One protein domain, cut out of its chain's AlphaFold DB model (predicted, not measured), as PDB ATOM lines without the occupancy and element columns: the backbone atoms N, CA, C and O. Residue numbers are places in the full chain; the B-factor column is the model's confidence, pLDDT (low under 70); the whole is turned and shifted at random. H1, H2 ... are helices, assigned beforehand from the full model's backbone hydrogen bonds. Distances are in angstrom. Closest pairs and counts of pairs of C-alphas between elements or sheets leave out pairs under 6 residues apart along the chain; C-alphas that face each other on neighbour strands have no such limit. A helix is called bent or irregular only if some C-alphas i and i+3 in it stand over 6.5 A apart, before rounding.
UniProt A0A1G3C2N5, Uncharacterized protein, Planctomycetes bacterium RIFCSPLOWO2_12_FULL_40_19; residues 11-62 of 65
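Overview. This is residues 11 to 62 of the 65 residues of an uncharacterized protein of Planctomycetes bacterium RIFCSPLOWO2_12_FULL_40_19 (UniProt A0A1G3C2N5). The longest helix, H3, is the far part of a long arm: H2 and H3 follow each other end to end as two rods joined by a tight link, and residues 39 to 62, the later part of H2 and the whole of H3, stick out free. Away from that arm the backbone folds back like a hook, with H1 lying crosswise near the first part of H2 and residues 22 to 30 looping between them; this head is loose, and no two helices touch. The printed part has 52 residues with three named helices, H1, H2 and H3 in that order, and no named strand; the class is all helix. The whole is extended, with a radius of gyration of the C-alphas of 15.9 A, and the C-alphas span 48 by 22 by 16 A, the arm making the length.

Along the chain. H3 is residues 47 to 61, 21.3 A from first to last C-alpha, and ends with C-alpha 61 at (130.502, 75.063, 146.003). H2 is residues 31 to 44, 20.2 A long in the same measure, from C-alpha 31 at (137.597, 115.834, 133.220) to C-alpha 44 at (143.737, 99.835, 143.846). H1 is residues 12 to 21, 14.4 A long, and begins with C-alpha 12 at (130.699, 110.066, 138.489). No helix is bent or irregular.

Arrangement. H3 stands free and touches no helix. H2 and H3 are apart, though a tight link of 2 residues, Ile 45 and Asn 46, joins them. H1 and H3 are apart too. H1 and H2 are close but not clearly touching, with 1 pair of C-alphas within 8 A: those of Val 12 and Val 34, the closest, are 7.5 A apart. Their lines are about perpendicular, at 83 degrees, and their centres are 13.9 A apart. In H1, H2 and H3 every O i to N i+4 pair is within hydrogen-bond range.

Size, cuts and confidence. The two C-alphas farthest apart are those of Glu 28, in the link between H1 and H2, and Asp 62, at 48.5 A. The first and last printed C-alphas, those of Ser 11 and Asp 62, are 34.2 A apart. The printed part has no cut. The link from H1 to H2, 9 residues, is short, and no link is long. The mean pLDDT of the printed part is 93.0, and the model's confidence is low, under 70, at residue 62 alone.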
ATOM      1  N   SER A  11     130.501 105.172 138.602       95.38
ATOM      2  CA  SER A  11     130.047 106.350 137.884       95.38
ATOM      3  C   SER A  11     130.566 107.620 138.556       95.38
ATOM      4  O   SER A  11     131.089 107.602 139.670       95.38
ATOM      5  N   VAL A  12     130.400 108.759 137.885       95.62
ATOM      6  CA  VAL A  12     130.699 110.066 138.489       95.62
ATOM      7  C   VAL A  12     129.756 110.364 139.663       95.62
ATOM      8  O   VAL A  12     130.168 111.018 140.616       95.62
ATOM      9  N   GLU A  13     128.522 109.851 139.639       96.56
ATOM     10  CA  GLU A  13     127.560 110.006 140.741       96.56
ATOM     11  C   GLU A  13     128.051 109.327 142.027       96.56
ATOM     12  O   GLU A  13     127.841 109.859 143.117       96.56
ATOM     13  N   ASP A  14     128.785 108.217 141.916       96.31
ATOM     14  CA  ASP A  14     129.408 107.562 143.072       96.31
ATOM     15  C   ASP A  14     130.511 108.441 143.685       96.31
ATOM     16  O   ASP A  14     130.611 108.557 144.905       96.31
ATOM     17  N   ILE A  15     131.306 109.122 142.848       95.56
ATOM     18  CA  ILE A  15     132.331 110.077 143.308       95.56
ATOM     19  C   ILE A  15     131.667 111.241 144.049       95.56
ATOM     20  O   ILE A  15     132.109 111.616 145.135       95.56
ATOM     21  N   LEU A  16     130.591 111.791 143.481       95.81
ATOM     22  CA  LEU A  16     129.824 112.875 144.093       95.81
ATOM     23  C   LEU A  16     129.219 112.451 145.432       95.81
ATOM     24  O   LEU A  16     129.364 113.180 146.408       95.81
ATOM     25  N   SER A  17     128.628 111.258 145.503       96.38
ATOM     26  CA  SER A  17     128.041 110.723 146.738       96.38
ATOM     27  C   SER A  17     129.093 110.589 147.845       96.38
ATOM     28  O   SER A  17     128.873 111.019 148.972       96.38
ATOM     29  N   VAL A  18     130.292 110.091 147.517       96.19
ATOM     30  CA  VAL A  18     131.406 110.019 148.479       96.19
ATOM     31  C   VAL A  18     131.835 111.410 148.954       96.19
ATOM     32  O   VAL A  18     132.145 111.580 150.131       96.19
ATOM     33  N   MET A  19     131.853 112.412 148.074       96.12
ATOM     34  CA  MET A  19     132.161 113.795 148.456       96.12
ATOM     35  C   MET A  19     131.060 114.436 149.309       96.12
ATOM     36  O   MET A  19     131.362 115.261 150.168       96.12
ATOM     37  N   GLU A  20     129.794 114.086 149.082       95.50
ATOM     38  CA  GLU A  20     128.670 114.541 149.908       95.50
ATOM     39  C   GLU A  20     128.741 113.957 151.322       95.50
ATOM     40  O   GLU A  20     128.550 114.692 152.290       95.50
ATOM     41  N   ASP A  21     129.102 112.679 151.444       97.44
ATOM     42  CA  ASP A  21     129.264 111.997 152.732       97.44
ATOM     43  C   ASP A  21     130.536 112.423 153.492       97.44
ATOM     44  O   ASP A  21     130.677 112.131 154.682       97.44
ATOM     45  N   ASN A  22     131.480 113.102 152.828       95.50
ATOM     46  CA  ASN A  22     132.776 113.482 153.393       95.50
ATOM     47  C   ASN A  22     133.085 114.963 153.135       95.50
ATOM     48  O   ASN A  22     133.716 115.325 152.139       95.50
ATOM     49  N   ASP A  23     132.709 115.820 154.088       88.44
ATOM     50  CA  ASP A  23     132.834 117.281 153.971       88.44
ATOM     51  C   ASP A  23     134.265 117.789 153.700       88.44
ATOM     52  O   ASP A  23     134.428 118.835 153.067       88.44
ATOM     53  N   ASP A  24     135.293 117.039 154.103       94.31
ATOM     54  CA  ASP A  24     136.704 117.400 153.909       94.31
ATOM     55  C   ASP A  24     137.239 117.096 152.494       94.31
ATOM     56  O   ASP A  24     138.359 117.484 152.157       94.31
ATOM     57  N   LEU A  25     136.466 116.401 151.649       92.81
ATOM     58  CA  LEU A  25     136.893 115.931 150.322       92.81
ATOM     59  C   LEU A  25     136.291 116.739 149.160       92.81
ATOM     60  O   LEU A  25     136.371 116.322 148.002       92.81
ATOM     61  N   LYS A  26     135.701 117.908 149.436       91.69
ATOM     62  CA  LYS A  26     135.041 118.736 148.415       91.69
ATOM     63  C   LYS A  26     136.050 119.381 147.460       91.69
ATOM     64  O   LYS A  26     136.665 120.399 147.769       91.69
ATOM     65  N   ILE A  27     136.174 118.794 146.273       94.25
ATOM     66  CA  ILE A  27     136.979 119.283 145.148       94.25
ATOM     67  C   ILE A  27     136.099 119.666 143.952       94.25
ATOM     68  O   ILE A  27     134.949 119.246 143.849       94.25
ATOM     69  N   GLU A  28     136.636 120.445 143.015       94.44
ATOM     70  CA  GLU A  28     135.976 120.678 141.728       94.44
ATOM     71  C   GLU A  28     136.186 119.468 140.803       94.44
ATOM     72  O   GLU A  28     137.324 119.090 140.512       94.44
ATOM     73  N   LEU A  29     135.092 118.868 140.318       95.19
ATOM     74  CA  LEU A  29     135.151 117.774 139.351       95.19
ATOM     75  C   LEU A  29     135.155 118.317 137.923       95.19
ATOM     76  O   LEU A  29     134.130 118.723 137.379       95.19
ATOM     77  N   ASN A  30     136.330 118.268 137.305       96.50
ATOM     78  CA  ASN A  30     136.515 118.413 135.866       96.50
ATOM     79  C   ASN A  30     137.045 117.098 135.266       96.50
ATOM     80  O   ASN A  30     137.374 116.159 135.990       96.50
ATOM     81  N   GLU A  31     137.156 117.037 133.940       97.00
ATOM     82  CA  GLU A  31     137.597 115.834 133.220       97.00
ATOM     83  C   GLU A  31     138.960 115.307 133.706       97.00
ATOM     84  O   GLU A  31     139.129 114.105 133.897       97.00
ATOM     85  N   ASN A  32     139.915 116.196 134.002       97.69
ATOM     86  CA  ASN A  32     141.232 115.793 134.501       97.69
ATOM     87  C   ASN A  32     141.154 115.170 135.902       97.69
ATOM     88  O   ASN A  32     141.837 114.184 136.168       97.69
ATOM     89  N   ALA A  33     140.324 115.729 136.788       97.00
ATOM     90  CA  ALA A  33     140.102 115.175 138.121       97.00
ATOM     91  C   ALA A  33     139.434 113.797 138.043       97.00
ATOM     92  O   ALA A  33     139.887 112.864 138.702       97.00
ATOM     93  N   VAL A  34     138.409 113.647 137.196       97.12
ATOM     94  CA  VAL A  34     137.720 112.363 136.993       97.12
ATOM     95  C   VAL A  34     138.684 111.307 136.451       97.12
ATOM     96  O   VAL A  34     138.750 110.216 137.012       97.12
ATOM     97  N   ASN A  35     139.492 111.639 135.440       96.62
ATOM     98  CA  ASN A  35     140.495 110.721 134.891       96.62
ATOM     99  C   ASN A  35     141.534 110.311 135.943       96.62
ATOM    100  O   ASN A  35     141.854 109.132 136.073       96.62
ATOM    101  N   PHE A  36     142.017 111.260 136.751       96.94
ATOM    102  CA  PHE A  36     142.953 110.960 137.835       96.94
ATOM    103  C   PHE A  36     142.344 110.021 138.887       96.94
ATOM    104  O   PHE A  36     142.995 109.071 139.321       96.94
ATOM    105  N   ILE A  37     141.098 110.273 139.301       96.00
ATOM    106  CA  ILE A  37     140.384 109.427 140.263       96.00
ATOM    107  C   ILE A  37     140.179 108.026 139.683       96.00
ATOM    108  O   ILE A  37     140.447 107.044 140.371       96.00
ATOM    109  N   GLN A  38     139.765 107.928 138.417       94.44
ATOM    110  CA  GLN A  38     139.592 106.657 137.719       94.44
ATOM    111  C   GLN A  38     140.887 105.838 137.717       94.44
ATOM    112  O   GLN A  38     140.859 104.666 138.092       94.44
ATOM    113  N   ASP A  39     142.016 106.452 137.359       94.69
ATOM    114  CA  ASP A  39     143.319 105.783 137.353       94.69
ATOM    115  C   ASP A  39     143.699 105.297 138.756       94.69
ATOM    116  O   ASP A  39     144.099 104.148 138.933       94.69
ATOM    117  N   LYS A  40     143.498 106.127 139.790       95.81
ATOM    118  CA  LYS A  40     143.794 105.739 141.179       95.81
ATOM    119  C   LYS A  40     142.918 104.617 141.701       95.81
ATOM    120  O   LYS A  40     143.416 103.733 142.393       95.81
ATOM    121  N   ILE A  41     141.635 104.630 141.371       93.31
ATOM    122  CA  ILE A  41     140.736 103.530 141.705       93.31
ATOM    123  C   ILE A  41     141.175 102.262 140.962       93.31
ATOM    124  O   ILE A  41     141.227 101.194 141.570       93.31
ATOM    125  N   GLY A  42     141.546 102.375 139.684       89.12
ATOM    126  CA  GLY A  42     142.047 101.264 138.873       89.12
ATOM    127  C   GLY A  42     143.330 100.634 139.422       89.12
ATOM    128  O   GLY A  42     143.439  99.410 139.439       89.12
ATOM    129  N   ASP A  43     144.258 101.446 139.936       90.62
ATOM    130  CA  ASP A  43     145.487 100.977 140.593       90.62
ATOM    131  C   ASP A  43     145.195 100.146 141.859       90.62
ATOM    132  O   ASP A  43     145.955  99.243 142.213       90.62
ATOM    133  N   ILE A  44     144.101 100.457 142.565       93.12
ATOM    134  CA  ILE A  44     143.737  99.835 143.846       93.12
ATOM    135  C   ILE A  44     142.851  98.600 143.638       93.12
ATOM    136  O   ILE A  44     143.028  97.580 144.310       93.12
ATOM    137  N   ILE A  45     141.881  98.673 142.725       89.50
ATOM    138  CA  ILE A  45     140.929  97.590 142.487       89.50
ATOM    139  C   ILE A  45     141.576  96.532 141.587       89.50
ATOM    140  O   ILE A  45     141.544  96.611 140.359       89.50
ATOM    141  N   ASN A  46     142.071  95.453 142.201       88.44
ATOM    142  CA  ASN A  46     142.413  94.222 141.485       88.44
ATOM    143  C   ASN A  46     141.137  93.456 141.078       88.44
ATOM    144  O   ASN A  46     140.826  92.390 141.620       88.44
ATOM    145  N   TRP A  47     140.386  94.011 140.123       89.31
ATOM    146  CA  TRP A  47     139.123  93.444 139.640       89.31
ATOM    147  C   TRP A  47     139.311  92.019 139.119       89.31
ATOM    148  O   TRP A  47     138.481  91.147 139.364       89.31
ATOM    149  N   ARG A  48     140.441  91.754 138.457       90.00
ATOM    150  CA  ARG A  48     140.760  90.429 137.934       90.00
ATOM    151  C   ARG A  48     140.910  89.410 139.061       90.00
ATOM    152  O   ARG A  48     140.293  88.353 138.996       90.00
ATOM    153  N   GLY A  49     141.677  89.738 140.099       92.81
ATOM    154  CA  GLY A  49     141.850  88.870 141.264       92.81
ATOM    155  C   GLY A  49     140.539  88.620 142.010       92.81
ATOM    156  O   GLY A  49     140.280  87.494 142.426       92.81
ATOM    157  N   ALA A  50     139.676  89.635 142.120       91.88
ATOM    158  CA  ALA A  50     138.348  89.481 142.712       91.88
ATOM    159  C   ALA A  50     137.466  88.509 141.907       91.88
ATOM    160  O   ALA A  50     136.812  87.644 142.491       91.88
ATOM    161  N   ILE A  51     137.490  88.599 140.571       94.19
ATOM    162  CA  ILE A  51     136.776  87.664 139.687       94.19
ATOM    163  C   ILE A  51     137.356  86.250 139.807       94.19
ATOM    164  O   ILE A  51     136.600  85.296 139.968       94.19
ATOM    165  N   GLU A  52     138.682  86.101 139.760       96.25
ATOM    166  CA  GLU A  52     139.353  84.802 139.905       96.25
ATOM    167  C   GLU A  52     139.001  84.139 141.245       96.25
ATOM    168  O   GLU A  52     138.665  82.954 141.282       96.25
ATOM    169  N   PHE A  53     139.004  84.906 142.338       94.62
ATOM    170  CA  PHE A  53     138.575  84.434 143.652       94.62
ATOM    171  C   PHE A  53     137.106  83.986 143.650       94.62
ATOM    172  O   PHE A  53     136.816  82.861 144.051       94.62
ATOM    173  N   ALA A  54     136.186  84.817 143.147       95.00
ATOM    174  CA  ALA A  54     134.759  84.493 143.110       95.00
ATOM    175  C   ALA A  54     134.462  83.235 142.275       95.00
ATOM    176  O   ALA A  54     133.633  82.414 142.666       95.00
ATOM    177  N   LEU A  55     135.165  83.051 141.152       95.50
ATOM    178  CA  LEU A  55     135.064  81.847 140.324       95.50
ATOM    179  C   LEU A  55     135.579  80.602 141.053       95.50
ATOM    180  O   LEU A  55     134.954  79.545 140.962       95.50
ATOM    181  N   ASN A  56     136.692  80.713 141.783       95.44
ATOM    182  CA  ASN A  56     137.231  79.604 142.571       95.44
ATOM    183  C   ASN A  56     136.282  79.197 143.703       95.44
ATOM    184  O   ASN A  56     136.015  78.007 143.863       95.44
ATOM    185  N   GLU A  57     135.725  80.166 144.432       95.44
ATOM    186  CA  GLU A  57     134.724  79.915 145.475       95.44
ATOM    187  C   GLU A  57     133.459  79.274 144.893       95.44
ATOM    188  O   GLU A  57     132.961  78.285 145.430       95.44
ATOM    189  N   TYR A  58     132.956  79.789 143.764       92.69
ATOM    190  CA  TYR A  58     131.783  79.227 143.092       92.69
ATOM    191  C   TYR A  58     132.030  77.780 142.650       92.69
ATOM    192  O   TYR A  58     131.244  76.892 142.967       92.69
ATOM    193  N   LYS A  59     133.174  77.509 142.014       92.38
ATOM    194  CA  LYS A  59     133.582  76.146 141.650       92.38
ATOM    195  C   LYS A  59     133.720  75.240 142.880       92.38
ATOM    196  O   LYS A  59     133.424  74.052 142.803       92.38
ATOM    197  N   GLY A  60     134.190  75.769 144.009       80.56
ATOM    198  CA  GLY A  60     134.296  75.041 145.276       80.56
ATOM    199  C   GLY A  60     132.942  74.657 145.884       80.56
ATOM    200  O   GLY A  60     132.864  73.645 146.580       80.56
ATOM    201  N   LYS A  61     131.873  75.410 145.592       74.81
ATOM    202  CA  LYS A  61     130.502  75.063 146.003       74.81
ATOM    203  C   LYS A  61     129.965  73.843 145.258       74.81
ATOM    204  O   LYS A  61     129.418  72.964 145.908       74.81
ATOM    205  N   ASP A  62     130.226  73.736 143.956       59.19
ATOM    206  CA  ASP A  62     129.765  72.604 143.132       59.19
ATOM    207  C   ASP A  62     130.463  71.266 143.467       59.19
ATOM    208  O   ASP A  62     130.015  70.212 143.031       59.19
TER     209      ASP A  62